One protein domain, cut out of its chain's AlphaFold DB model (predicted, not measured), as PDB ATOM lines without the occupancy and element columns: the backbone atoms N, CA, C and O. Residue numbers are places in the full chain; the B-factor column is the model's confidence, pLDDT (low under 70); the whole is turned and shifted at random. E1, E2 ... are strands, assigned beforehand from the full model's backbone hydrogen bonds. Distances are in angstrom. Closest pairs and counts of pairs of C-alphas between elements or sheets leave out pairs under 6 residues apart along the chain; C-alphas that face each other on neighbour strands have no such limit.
ATOM      1  N   PHE A 119     171.090 215.578 173.810       62.66
ATOM      2  CA  PHE A 119     172.295 214.754 173.802       62.66
ATOM      3  C   PHE A 119     172.490 214.180 172.401       62.66
ATOM      4  O   PHE A 119     171.712 213.350 171.947       62.66
ATOM      5  N   GLY A 120     173.531 214.635 171.710       68.00
ATOM      6  CA  GLY A 120     173.960 214.066 170.435       68.00
ATOM      7  C   GLY A 120     175.233 213.245 170.603       68.00
ATOM      8  O   GLY A 120     176.054 213.527 171.475       68.00
ATOM      9  N   GLY A 121     175.426 212.246 169.743       72.44
ATOM     10  CA  GLY A 121     176.674 211.487 169.671       72.44
ATOM     11  C   GLY A 121     176.470 209.980 169.736       72.44
ATOM     12  O   GLY A 121     175.444 209.460 169.305       72.44
ATOM     13  N   TRP A 122     177.484 209.281 170.243       75.00
ATOM     14  CA  TRP A 122     177.548 207.823 170.255       75.00
ATOM     15  C   TRP A 122     178.023 207.321 171.611       75.00
ATOM     16  O   TRP A 122     178.963 207.869 172.186       75.00
ATOM     17  N   VAL A 123     177.409 206.244 172.091       78.88
ATOM     18  CA  VAL A 123     177.844 205.509 173.281       78.88
ATOM     19  C   VAL A 123     178.353 204.142 172.850       78.88
ATOM     20  O   VAL A 123     177.712 203.447 172.068       78.88
ATOM     21  N   ALA A 124     179.516 203.740 173.358       85.19
ATOM     22  CA  ALA A 124     180.060 202.408 173.124       85.19
ATOM     23  C   ALA A 124     179.493 201.425 174.158       85.19
ATOM     24  O   ALA A 124     179.833 201.498 175.339       85.19
ATOM     25  N   LEU A 125     178.638 200.502 173.715       84.12
ATOM     26  CA  LEU A 125     178.060 199.455 174.556       84.12
ATOM     27  C   LEU A 125     178.854 198.158 174.407       84.12
ATOM     28  O   LEU A 125     179.117 197.714 173.289       84.12
ATOM     29  N   TYR A 126     179.220 197.547 175.534       88.12
ATOM     30  CA  TYR A 126     179.896 196.252 175.571       88.12
ATOM     31  C   TYR A 126     178.895 195.125 175.839       88.12
ATOM     32  O   TYR A 126     178.187 195.153 176.844       88.12
ATOM     33  N   TYR A 127     178.890 194.114 174.974       88.75
ATOM     34  CA  TYR A 127     178.088 192.904 175.110       88.75
ATOM     35  C   TYR A 127     178.975 191.686 175.424       88.75
ATOM     36  O   TYR A 127     180.075 191.571 174.872       88.75
ATOM     37  N   PRO A 128     178.509 190.747 176.273       90.19
ATOM     38  CA  PRO A 128     179.243 189.512 176.573       90.19
ATOM     39  C   PRO A 128     179.517 188.653 175.327       90.19
ATOM     40  O   PRO A 128     180.588 188.057 175.193       90.19
ATOM     41  N   GLU A 129     178.572 188.632 174.388       92.81
ATOM     42  CA  GLU A 129     178.665 187.914 173.117       92.81
ATOM     43  C   GLU A 129     178.731 188.898 171.936       92.81
ATOM     44  O   GLU A 129     178.190 190.001 172.036       92.81
ATOM     45  N   PRO A 130     179.412 188.557 170.820       89.94
ATOM     46  CA  PRO A 130     179.471 189.430 169.649       89.94
ATOM     47  C   PRO A 130     178.082 189.677 169.046       89.94
ATOM     48  O   PRO A 130     177.375 188.737 168.688       89.94
ATOM     49  N   VAL A 131     177.720 190.949 168.880       88.38
ATOM     50  CA  VAL A 131     176.447 191.386 168.291       88.38
ATOM     51  C   VAL A 131     176.710 191.989 166.912       88.38
ATOM     52  O   VAL A 131     177.805 192.476 166.633       88.38
ATOM     53  N   ALA A 132     175.727 191.917 166.013       88.50
ATOM     54  CA  ALA A 132     175.852 192.474 164.669       88.50
ATOM     55  C   ALA A 132     176.018 194.002 164.710       88.50
ATOM     56  O   ALA A 132     175.277 194.692 165.416       88.50
ATOM     57  N   VAL A 133     176.957 194.523 163.921       86.00
ATOM     58  CA  VAL A 133     177.130 195.969 163.731       86.00
ATOM     59  C   VAL A 133     175.932 196.503 162.946       86.00
ATOM     60  O   VAL A 133     175.637 196.019 161.854       86.00
ATOM     61  N   LYS A 134     175.216 197.473 163.525       78.19
ATOM     62  CA  LYS A 134     173.983 198.031 162.947       78.19
ATOM     63  C   LYS A 134     174.213 199.293 162.122       78.19
ATOM     64  O   LYS A 134     173.531 199.481 161.121       78.19
ATOM     65  N   GLU A 135     175.152 200.143 162.532       73.50
ATOM     66  CA  GLU A 135     175.368 201.461 161.928       73.50
ATOM     67  C   GLU A 135     176.825 201.654 161.500       73.50
ATOM     68  O   GLU A 135     177.761 201.363 162.248       73.50
ATOM     69  N   THR A 136     177.003 202.153 160.275       79.38
ATOM     70  CA  THR A 136     178.304 202.424 159.656       79.38
ATOM     71  C   THR A 136     178.194 203.693 158.807       79.38
ATOM     72  O   THR A 136     177.412 203.673 157.848       79.38
ATOM     73  N   PRO A 137     178.952 204.782 159.062       75.50
ATOM     74  CA  PRO A 137     179.861 205.081 160.195       75.50
ATOM     75  C   PRO A 137     179.130 205.339 161.540       75.50
ATOM     76  O   PRO A 137     177.918 205.540 161.511       75.50
ATOM     77  N   PRO A 138     179.819 205.371 162.717       79.88
ATOM     78  CA  PRO A 138     181.273 205.451 162.950       79.88
ATOM     79  C   PRO A 138     181.998 204.103 163.015       79.88
ATOM     80  O   PRO A 138     183.227 204.079 162.975       79.88
ATOM     81  N   GLN A 139     181.276 202.990 163.121       83.69
ATOM     82  CA  GLN A 139     181.877 201.659 163.132       83.69
ATOM     83  C   GLN A 139     182.058 201.149 161.693       83.69
ATOM     84  O   GLN A 139     181.294 201.513 160.800       83.69
ATOM     85  N   ALA A 140     183.097 200.352 161.442       82.75
ATOM     86  CA  ALA A 140     183.298 199.717 160.141       82.75
ATOM     87  C   ALA A 140     182.314 198.549 159.953       82.75
ATOM     88  O   ALA A 140     181.945 197.887 160.922       82.75
ATOM     89  N   ALA A 141     181.915 198.279 158.705       79.94
ATOM     90  CA  ALA A 141     181.014 197.169 158.368       79.94
ATOM     91  C   ALA A 141     181.654 195.779 158.552       79.94
ATOM     92  O   ALA A 141     180.943 194.779 158.653       79.94
ATOM     93  N   ASP A 142     182.985 195.724 158.599       82.88
ATOM     94  CA  ASP A 142     183.783 194.523 158.830       82.88
ATOM     95  C   ASP A 142     184.701 194.759 160.047       82.88
ATOM     96  O   ASP A 142     185.404 195.777 160.066       82.88
ATOM     97  N   PRO A 143     184.702 193.895 161.084       82.38
ATOM     98  CA  PRO A 143     183.935 192.653 161.240       82.38
ATOM     99  C   PRO A 143     182.426 192.868 161.418       82.38
ATOM    100  O   PRO A 143     181.995 193.719 162.195       82.38
ATOM    101  N   LYS A 144     181.615 192.021 160.762       85.62
ATOM    102  CA  LYS A 144     180.134 192.052 160.829       85.62
ATOM    103  C   LYS A 144     179.584 191.939 162.258       85.62
ATOM    104  O   LYS A 144     178.486 192.420 162.534       85.62
ATOM    105  N   TYR A 145     180.331 191.299 163.156       88.31
ATOM    106  CA  TYR A 145     179.983 191.149 164.564       88.31
ATOM    107  C   TYR A 145     181.083 191.730 165.449       88.31
ATOM    108  O   TYR A 145     182.264 191.442 165.254       88.31
ATOM    109  N   SER A 146     180.689 192.503 166.456       88.44
ATOM    110  CA  SER A 146     181.591 193.086 167.445       88.44
ATOM    111  C   SER A 146     180.976 192.991 168.836       88.44
ATOM    112  O   SER A 146     179.760 193.027 169.007       88.44
ATOM    113  N   ARG A 147     181.821 192.871 169.861       89.25
ATOM    114  CA  ARG A 147     181.382 192.958 171.264       89.25
ATOM    115  C   ARG A 147     181.168 194.396 171.714       89.25
ATOM    116  O   ARG A 147     180.419 194.629 172.651       89.25
ATOM    117  N   VAL A 148     181.831 195.349 171.062       87.06
ATOM    118  CA  VAL A 148     181.652 196.780 171.306       87.06
ATOM    119  C   VAL A 148     180.858 197.349 170.143       87.06
ATOM    120  O   VAL A 148     181.324 197.291 169.001       87.06
ATOM    121  N   ILE A 149     179.666 197.861 170.436       86.75
ATOM    122  CA  ILE A 149     178.755 198.435 169.448       86.75
ATOM    123  C   ILE A 149     178.606 199.924 169.726       86.75
ATOM    124  O   ILE A 149     178.268 200.320 170.843       86.75
ATOM    125  N   ALA A 150     178.859 200.742 168.704       83.94
ATOM    126  CA  ALA A 150     178.514 202.153 168.741       83.94
ATOM    127  C   ALA A 150     176.991 202.290 168.639       83.94
ATOM    128  O   ALA A 150     176.395 201.946 167.620       83.94
ATOM    129  N   TRP A 151     176.367 202.771 169.708       78.38
ATOM    130  CA  TRP A 151     174.940 203.042 169.757       78.38
ATOM    131  C   TRP A 151     174.694 204.540 169.669       78.38
ATOM    132  O   TRP A 151     175.296 205.320 170.413       78.38
ATOM    133  N   LYS A 152     173.831 204.946 168.745       74.06
ATOM    134  CA  LYS A 152     173.557 206.354 168.501       74.06
ATOM    135  C   LYS A 152     172.670 206.931 169.600       74.06
ATOM    136  O   LYS A 152     171.631 206.360 169.944       74.06
ATOM    137  N   LEU A 153     173.085 208.074 170.136       70.31
ATOM    138  CA  LEU A 153     172.251 208.884 171.014       70.31
ATOM    139  C   LEU A 153     171.239 209.650 170.169       70.31
ATOM    140  O   LEU A 153     171.596 210.269 169.161       70.31
ATOM    141  N   GLY A 154     169.973 209.551 170.559       60.00
ATOM    142  CA  GLY A 154     168.868 210.181 169.851       60.00
ATOM    143  C   GLY A 154     168.681 211.624 170.282       60.00
ATOM    144  O   GLY A 154     168.656 211.928 171.469       60.00
ATOM    145  N   GLU A 155     168.456 212.506 169.314       53.91
ATOM    146  CA  GLU A 155     167.694 213.718 169.585       53.91
ATOM    147  C   GLU A 155     166.224 213.289 169.684       53.91
ATOM    148  O   GLU A 155     165.688 212.732 168.725       53.91
ATOM    149  N   ALA A 156     165.615 213.478 170.858       50.03
ATOM    150  CA  ALA A 156     164.347 212.901 171.330       50.03
ATOM    151  C   ALA A 156     163.067 213.244 170.520       50.03
ATOM    152  O   ALA A 156     162.004 213.460 171.097       50.03
ATOM    153  N   ALA A 157     163.125 213.359 169.193       46.47
ATOM    154  CA  ALA A 157     162.006 213.836 168.385       46.47
ATOM    155  C   ALA A 157     161.624 212.968 167.179       46.47
ATOM    156  O   ALA A 157     160.537 213.191 166.654       46.47
ATOM    157  N   ILE A 158     162.455 212.030 166.696       49.62
ATOM    158  CA  ILE A 158     162.213 211.465 165.347       49.62
ATOM    159  C   ILE A 158     162.206 209.931 165.279       49.62
ATOM    160  O   ILE A 158     161.508 209.391 164.425       49.62
ATOM    161  N   ASP A 159     162.899 209.201 166.158       53.00
ATOM    162  CA  ASP A 159     163.004 207.746 165.987       53.00
ATOM    163  C   ASP A 159     163.289 207.000 167.305       53.00
ATOM    164  O   ASP A 159     164.331 207.193 167.932       53.00
ATOM    165  N   SER A 160     162.368 206.110 167.694       53.59
ATOM    166  CA  SER A 160     162.444 205.243 168.884       53.59
ATOM    167  C   SER A 160     163.577 204.211 168.836       53.59
ATOM    168  O   SER A 160     163.751 203.439 169.774       53.59
ATOM    169  N   SER A 161     164.323 204.140 167.731       56.41
ATOM    170  CA  SER A 161     165.486 203.261 167.580       56.41
ATOM    171  C   SER A 161     166.749 203.758 168.307       56.41
ATOM    172  O   SER A 161     167.706 202.994 168.459       56.41
ATOM    173  N   HIS A 162     166.763 205.010 168.778       58.66
ATOM    174  CA  HIS A 162     167.933 205.642 169.386       58.66
ATOM    175  C   HIS A 162     167.934 205.523 170.918       58.66
ATOM    176  O   HIS A 162     166.883 205.458 171.551       58.66
ATOM    177  N   PHE A 163     169.124 205.508 171.529       58.78
ATOM    178  CA  PHE A 163     169.242 205.529 172.991       58.78
ATOM    179  C   PHE A 163     168.981 206.951 173.482       58.78
ATOM    180  O   PHE A 163     169.802 207.845 173.261       58.78
ATOM    181  N   ASP A 164     167.815 207.157 174.088       59.59
ATOM    182  CA  ASP A 164     167.467 208.418 174.729       59.59
ATOM    183  C   ASP A 164     168.029 208.433 176.155       59.59
ATOM    184  O   ASP A 164     167.863 207.489 176.929       59.59
ATOM    185  N   LEU A 165     168.758 209.498 176.477       60.31
ATOM    186  CA  LEU A 165     169.271 209.761 177.825       60.31
ATOM    187  C   LEU A 165     168.281 210.597 178.651       60.31
ATOM    188  O   LEU A 165     168.539 210.848 179.830       60.31
ATOM    189  N   ALA A 166     167.194 211.065 178.036       56.31
ATOM    190  CA  ALA A 166     166.115 211.780 178.691       56.31
ATOM    191  C   ALA A 166     164.924 210.847 178.985       56.31
ATOM    192  O   ALA A 166     164.775 209.789 178.376       56.31
ATOM    193  N   ASP A 167     164.081 211.237 179.948       56.44
ATOM    194  CA  ASP A 167     162.818 210.543 180.221       56.44
ATOM    195  C   ASP A 167     161.949 210.506 178.952       56.44
ATOM    196  O   ASP A 167     161.830 211.515 178.251       56.44
ATOM    197  N   GLU A 168     161.288 209.372 178.694       57.66
ATOM    198  CA  GLU A 168     160.443 209.180 177.510       57.66
ATOM    199  C   GLU A 168     159.472 210.359 177.302       57.66
ATOM    200  O   GLU A 168     158.628 210.677 178.146       57.66
ATOM    201  N   GLY A 169     159.608 211.036 176.157       56.41
ATOM    202  CA  GLY A 169     158.748 212.153 175.758       56.41
ATOM    203  C   GLY A 169     159.043 213.498 176.438       56.41
ATOM    204  O   GLY A 169     158.291 214.453 176.220       56.41
ATOM    205  N   LYS A 170     160.114 213.621 177.236       56.91
ATOM    206  CA  LYS A 170     160.494 214.879 177.900       56.91
ATOM    207  C   LYS A 170     161.919 215.284 177.543       56.91
ATOM    208  O   LYS A 170     162.873 214.577 177.826       56.91
ATOM    209  N   ARG A 171     162.083 216.492 176.997       57.78
ATOM    210  CA  ARG A 171     163.415 217.103 176.863       57.78
ATOM    211  C   ARG A 171     163.959 217.431 178.253       57.78
ATOM    212  O   ARG A 171     163.241 218.020 179.062       57.78
ATOM    213  N   SER A 172     165.225 217.114 178.506       57.38
ATOM    214  CA  SER A 172     165.921 217.562 179.714       57.38
ATOM    215  C   SER A 172     166.031 219.086 179.691       57.38
ATOM    216  O   SER A 172     166.803 219.655 178.923       57.38
TER     217      SER A 172
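This is residues 119 to 172 of the 205 residues of an uncharacterized protein of Streptomyces sp. ADI95-16 (UniProt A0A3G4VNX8). With little regular structure, this is a ribbon of two antiparallel strands, E1 and E2, forming a hairpin; a wide loop, residues 133 to 144, joins them at one end, and a tail, residues 154 to 172, winds beyond the other. The printed part has 54 residues, no named helix and two named strands, E1 then E2; the class is all strand, with 21 residues in named elements. It is only just loose, close to compact, with a radius of gyration of the C-alphas of 12.4 A, and spans 36 by 22 by 15 A.

Find C-alpha 121 at (176.674, 211.487, 169.671); from there E1 runs 19.7 A to residue 132, bending by 132 degrees at residue 129. E2, residues 145 to 153, bends by 73 degrees at residue 148 and ends 20.4 A from its start, at (172.251, 208.884, 171.014).

E1 and E2 are antiparallel neighbours at 152 degrees. Look at N 123 and O 151, 2.9 A apart, within hydrogen-bond range.

The printed part has no cut. The link E1 to E2 is long. Residues 119 to 120 and 154 to 172 have pLDDT under 70.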